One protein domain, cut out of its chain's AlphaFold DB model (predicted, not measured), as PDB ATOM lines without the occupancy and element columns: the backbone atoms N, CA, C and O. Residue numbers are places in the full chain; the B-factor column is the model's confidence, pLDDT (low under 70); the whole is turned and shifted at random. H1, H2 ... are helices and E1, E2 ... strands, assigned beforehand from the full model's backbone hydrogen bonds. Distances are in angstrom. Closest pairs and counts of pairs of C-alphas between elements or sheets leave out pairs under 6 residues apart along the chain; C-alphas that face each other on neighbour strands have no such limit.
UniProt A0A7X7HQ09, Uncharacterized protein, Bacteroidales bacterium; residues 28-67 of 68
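What this domain is: This is residues 28 to 67 of the 68 residues of an uncharacterized protein of Bacteroidales bacterium (UniProt A0A7X7HQ09). The domain is a long ribbon of two antiparallel strands, E1 and E2, with a small head of two short helices, H1 and H2, at one end; at the other end E2 runs on past the beginning of E1. The 40 printed residues hold two named strands and two named helices, in the order E1, H1, H2, E2 along the chain, and the class is mixed, helices and strands. The sheet has the order E1 - E2. The whole is extended, with a radius of gyration of the C-alphas of 15.3 A, and its outline is a rod of 50 by 17 by 10 A.

Where its parts are: E1 is residues 28 to 34, 20.0 A from C-alpha 28 at (-25.486, -60.141, -10.150) to C-alpha 34. H1 is residues 39 to 45, 10.0 A long, with C-alpha 45 at (-48.541, -33.288, -9.128). H2 is residues 49 to 52, 5.5 A long. E2 is residues 55 to 66, 32.1 A long, ending with C-alpha 66 at (-23.236, -72.370, -10.443).

How they stand to each other: E1 and E2 are antiparallel neighbours, with 169 degrees between their directions. C-alphas 28 and 62 face each other at 5.2 A, and C-alphas 34 and 55 at 5.0 A. N 30 and O 60, 2.9 A apart, and N 55 and O 34, 2.8 A apart, are within hydrogen-bond range. E2 bends by 62 degrees at residue 58. H1 and H2 touch, the closest C-alphas being those of Lys 39 and Ser 52, 5.6 A apart. E1 and H2 are apart, as are H1 and E2. In H1 every O i to N i+4 pair is within hydrogen-bond range; H2 is too short for such a pair.

The domain as a whole: The two C-alphas farthest apart, those of Leu 45 and Leu 67, are 50.3 A from each other. The printed part has no cut, and its three links, E1 to H1, H1 to H2 and H2 to E2, are tight. The mean pLDDT of the printed part is 89.4, and no printed residue is under 70.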
ATOM      1  N   VAL A  28     -24.663 -60.996 -11.013       90.62
ATOM      2  CA  VAL A  28     -25.486 -60.141 -10.150       90.62
ATOM      3  C   VAL A  28     -25.093 -58.683 -10.380       90.62
ATOM      4  O   VAL A  28     -23.925 -58.324 -10.231       90.62
ATOM      5  N   ARG A  29     -26.065 -57.843 -10.753       94.56
ATOM      6  CA  ARG A  29     -25.895 -56.395 -10.954       94.56
ATOM      7  C   ARG A  29     -26.653 -55.633  -9.874       94.56
ATOM      8  O   ARG A  29     -27.870 -55.753  -9.784       94.56
ATOM      9  N   ALA A  30     -25.943 -54.811  -9.113       92.12
ATOM     10  CA  ALA A  30     -26.531 -53.828  -8.214       92.12
ATOM     11  C   ALA A  30     -26.459 -52.445  -8.872       92.12
ATOM     12  O   ALA A  30     -25.396 -52.045  -9.345       92.12
ATOM     13  N   VAL A  31     -27.582 -51.725  -8.911       93.44
ATOM     14  CA  VAL A  31     -27.661 -50.367  -9.467       93.44
ATOM     15  C   VAL A  31     -28.281 -49.447  -8.429       93.44
ATOM     16  O   VAL A  31     -29.366 -49.729  -7.917       93.44
ATOM     17  N   LEU A  32     -27.597 -48.347  -8.129       91.69
ATOM     18  CA  LEU A  32     -28.117 -47.275  -7.295       91.69
ATOM     19  C   LEU A  32     -28.664 -46.166  -8.187       91.69
ATOM     20  O   LEU A  32     -27.923 -45.562  -8.965       91.69
ATOM     21  N   ASN A  33     -29.950 -45.880  -8.022       91.88
ATOM     22  CA  ASN A  33     -30.653 -44.860  -8.784       91.88
ATOM     23  C   ASN A  33     -31.050 -43.678  -7.900       91.88
ATOM     24  O   ASN A  33     -31.383 -43.843  -6.724       91.88
ATOM     25  N   TYR A  34     -31.065 -42.496  -8.502       90.00
ATOM     26  CA  TYR A  34     -31.599 -41.265  -7.947       90.00
ATOM     27  C   TYR A  34     -32.803 -40.805  -8.770       90.00
ATOM     28  O   TYR A  34     -32.839 -40.983  -9.984       90.00
ATOM     29  N   GLN A  35     -33.788 -40.231  -8.087       87.06
ATOM     30  CA  GLN A  35     -34.948 -39.577  -8.684       87.06
ATOM     31  C   GLN A  35     -35.214 -38.310  -7.875       87.06
ATOM     32  O   GLN A  35     -35.133 -38.353  -6.642       87.06
ATOM     33  N   LEU A  36     -35.529 -37.203  -8.551       86.44
ATOM     34  CA  LEU A  36     -35.884 -35.946  -7.885       86.44
ATOM     35  C   LEU A  36     -37.210 -36.113  -7.132       86.44
ATOM     36  O   LEU A  36     -37.293 -35.844  -5.932       86.44
ATOM     37  N   LEU A  37     -38.218 -36.654  -7.820       85.62
ATOM     38  CA  LEU A  37     -39.515 -37.013  -7.266       85.62
ATOM     39  C   LEU A  37     -39.794 -38.503  -7.459       85.62
ATOM     40  O   LEU A  37     -39.566 -39.086  -8.518       85.62
ATOM     41  N   VAL A  38     -40.338 -39.135  -6.418       85.75
ATOM     42  CA  VAL A  38     -40.842 -40.506  -6.540       85.75
ATOM     43  C   VAL A  38     -42.042 -40.520  -7.482       85.75
ATOM     44  O   VAL A  38     -42.914 -39.651  -7.403       85.75
ATOM     45  N   LYS A  39     -42.111 -41.541  -8.338       86.00
ATOM     46  CA  LYS A  39     -43.097 -41.624  -9.423       86.00
ATOM     47  C   LYS A  39     -44.553 -41.337  -8.995       86.00
ATOM     48  O   LYS A  39     -45.168 -40.482  -9.620       86.00
ATOM     49  N   PRO A  40     -45.088 -41.904  -7.890       88.50
ATOM     50  CA  PRO A  40     -46.472 -41.629  -7.489       88.50
ATOM     51  C   PRO A  40     -46.749 -40.155  -7.154       88.50
ATOM     52  O   PRO A  40     -47.860 -39.674  -7.358       88.50
ATOM     53  N   VAL A  41     -45.753 -39.432  -6.633       87.88
ATOM     54  CA  VAL A  41     -45.887 -38.006  -6.292       87.88
ATOM     55  C   VAL A  41     -45.761 -37.147  -7.547       87.88
ATOM     56  O   VAL A  41     -46.523 -36.196  -7.703       87.88
ATOM     57  N   ALA A  42     -44.851 -37.503  -8.456       89.50
ATOM     58  CA  ALA A  42     -44.722 -36.829  -9.742       89.50
ATOM     59  C   ALA A  42     -46.018 -36.936 -10.567       89.50
ATOM     60  O   ALA A  42     -46.529 -35.923 -11.047       89.50
ATOM     61  N   ASP A  43     -46.603 -38.137 -10.630       88.69
ATOM     62  CA  ASP A  43     -47.868 -38.398 -11.322       88.69
ATOM     63  C   ASP A  43     -49.032 -37.606 -10.695       88.69
ATOM     64  O   ASP A  43     -49.851 -37.019 -11.405       88.69
ATOM     65  N   PHE A  44     -49.090 -37.538  -9.358       91.81
ATOM     66  CA  PHE A  44     -50.112 -36.773  -8.635       91.81
ATOM     67  C   PHE A  44     -50.019 -35.264  -8.905       91.81
ATOM     68  O   PHE A  44     -51.037 -34.609  -9.130       91.81
ATOM     69  N   LEU A  45     -48.800 -34.713  -8.900       92.00
ATOM     70  CA  LEU A  45     -48.541 -33.288  -9.128       92.00
ATOM     71  C   LEU A  45     -48.512 -32.904 -10.615       92.00
ATOM     72  O   LEU A  45     -48.479 -31.713 -10.922       92.00
ATOM     73  N   LYS A  46     -48.559 -33.885 -11.529       90.31
ATOM     74  CA  LYS A  46     -48.510 -33.697 -12.990       90.31
ATOM     75  C   LYS A  46     -47.284 -32.896 -13.448       90.31
ATOM     76  O   LYS A  46     -47.379 -32.064 -14.350       90.31
ATOM     77  N   VAL A  47     -46.144 -33.121 -12.798       88.25
ATOM     78  CA  VAL A  47     -44.871 -32.492 -13.176       88.25
ATOM     79  C   VAL A  47     -44.316 -33.117 -14.466       88.25
ATOM     80  O   VAL A  47     -44.730 -34.223 -14.832       88.25
ATOM     81  N   PRO A  48     -43.395 -32.440 -15.177       88.81
ATOM     82  CA  PRO A  48     -42.719 -33.019 -16.335       88.81
ATOM     83  C   PRO A  48     -42.064 -34.367 -16.016       88.81
ATOM     84  O   PRO A  48     -41.571 -34.583 -14.911       88.81
ATOM     85  N   ALA A  49     -42.028 -35.270 -17.001       83.56
ATOM     86  CA  ALA A  49     -41.511 -36.629 -16.815       83.56
ATOM     87  C   ALA A  49     -40.058 -36.652 -16.310       83.56
ATOM     88  O   ALA A  49     -39.726 -37.496 -15.475       83.56
ATOM     89  N   GLU A  50     -39.260 -35.674 -16.749       83.12
ATOM     90  CA  GLU A  50     -37.862 -35.435 -16.368       83.12
ATOM     91  C   GLU A  50     -37.654 -35.404 -14.841       83.12
ATOM     92  O   GLU A  50     -36.661 -35.912 -14.328       83.12
ATOM     93  N   GLU A  51     -38.632 -34.901 -14.083       80.44
ATOM     94  CA  GLU A  51     -38.580 -34.808 -12.613       80.44
ATOM     95  C   GLU A  51     -38.708 -36.177 -11.912       80.44
ATOM     96  O   GLU A  51     -38.409 -36.327 -10.727       80.44
ATOM     97  N   SER A  52     -39.149 -37.206 -12.633       84.44
ATOM     98  CA  SER A  52     -39.295 -38.580 -12.128       84.44
ATOM     99  C   SER A  52     -38.342 -39.570 -12.797       84.44
ATOM    100  O   SER A  52     -38.403 -40.778 -12.532       84.44
ATOM    101  N   GLU A  53     -37.455 -39.082 -13.664       88.75
ATOM    102  CA  GLU A  53     -36.522 -39.929 -14.392       88.75
ATOM    103  C   GLU A  53     -35.534 -40.625 -13.458       88.75
ATOM    104  O   GLU A  53     -35.060 -40.085 -12.456       88.75
ATOM    105  N   ILE A  54     -35.246 -41.882 -13.791       90.44
ATOM    106  CA  ILE A  54     -34.297 -42.717 -13.064       90.44
ATOM    107  C   ILE A  54     -32.893 -42.337 -13.526       90.44
ATOM    108  O   ILE A  54     -32.466 -42.710 -14.617       90.44
ATOM    109  N   MET A  55     -32.153 -41.643 -12.668       89.75
ATOM    110  CA  MET A  55     -30.752 -41.308 -12.897       89.75
ATOM    111  C   MET A  55     -29.855 -42.351 -12.232       89.75
ATOM    112  O   MET A  55     -29.856 -42.492 -11.009       89.75
ATOM    113  N   MET A  56     -29.064 -43.080 -13.017       91.69
ATOM    114  CA  MET A  56     -28.099 -44.034 -12.468       91.69
ATOM    115  C   MET A  56     -26.931 -43.284 -11.820       91.69
ATOM    116  O   MET A  56     -26.227 -42.529 -12.484       91.69
ATOM    117  N   VAL A  57     -26.706 -43.516 -10.528       90.75
ATOM    118  CA  VAL A  57     -25.626 -42.876  -9.759       90.75
ATOM    119  C   VAL A  57     -24.422 -43.798  -9.622       90.75
ATOM    120  O   VAL A  57     -23.279 -43.349  -9.661       90.75
ATOM    121  N   ASN A  58     -24.662 -45.092  -9.421       89.75
ATOM    122  CA  ASN A  58     -23.598 -46.066  -9.220       89.75
ATOM    123  C   ASN A  58     -24.036 -47.461  -9.675       89.75
ATOM    124  O   ASN A  58     -25.219 -47.795  -9.611       89.75
ATOM    125  N   GLU A  59     -23.075 -48.282 -10.088       94.44
ATOM    126  CA  GLU A  59     -23.299 -49.691 -10.380       94.44
ATOM    127  C   GLU A  59     -22.158 -50.570  -9.867       94.44
ATOM    128  O   GLU A  59     -20.998 -50.161  -9.799       94.44
ATOM    129  N   HIS A  60     -22.504 -51.809  -9.530       93.50
ATOM    130  CA  HIS A  60     -21.557 -52.837  -9.134       93.50
ATOM    131  C   HIS A  60     -21.983 -54.199  -9.680       93.50
ATOM    132  O   HIS A  60     -23.174 -54.492  -9.816       93.50
ATOM    133  N   PHE A  61     -21.000 -55.052  -9.964       94.19
ATOM    134  CA  PHE A  61     -21.224 -56.390 -10.491       94.19
ATOM    135  C   PHE A  61     -20.460 -57.428  -9.686       94.19
ATOM    136  O   PHE A  61     -19.300 -57.233  -9.339       94.19
ATOM    137  N   THR A  62     -21.098 -58.568  -9.464       92.44
ATOM    138  CA  THR A  62     -20.463 -59.766  -8.918       92.44
ATOM    139  C   THR A  62     -20.840 -60.962  -9.776       92.44
ATOM    140  O   THR A  62     -21.943 -61.029 -10.320       92.44
ATOM    141  N   LYS A  63     -19.901 -61.891  -9.925       92.62
ATOM    142  CA  LYS A  63     -20.085 -63.140 -10.656       92.62
ATOM    143  C   LYS A  63     -20.139 -64.291  -9.664       92.62
ATOM    144  O   LYS A  63     -19.375 -64.306  -8.702       92.62
ATOM    145  N   ILE A  64     -21.052 -65.218  -9.899       89.75
ATOM    146  CA  ILE A  64     -21.235 -66.434  -9.116       89.75
ATOM    147  C   ILE A  64     -21.224 -67.590 -10.106       89.75
ATOM    148  O   ILE A  64     -21.936 -67.546 -11.104       89.75
ATOM    149  N   GLU A  65     -20.414 -68.606  -9.846       91.25
ATOM    150  CA  GLU A  65     -20.386 -69.822 -10.652       91.25
ATOM    151  C   GLU A  65     -21.322 -70.863 -10.034       91.25
ATOM    152  O   GLU A  65     -21.213 -71.190  -8.851       91.25
ATOM    153  N   ILE A  66     -22.280 -71.336 -10.827       88.56
ATOM    154  CA  ILE A  66     -23.236 -72.370 -10.443       88.56
ATOM    155  C   ILE A  66     -22.680 -73.708 -10.912       88.56
ATOM    156  O   ILE A  66     -22.533 -73.940 -12.115       88.56
ATOM    157  N   LEU A  67     -22.363 -74.566  -9.947       86.56
ATOM    158  CA  LEU A  67     -21.863 -75.914 -10.186       86.56
ATOM    159  C   LEU A  67     -23.024 -76.891 -10.458       86.56
ATOM    160  O   LEU A  67     -24.131 -76.645  -9.969       86.56
TER     161      LEU A  67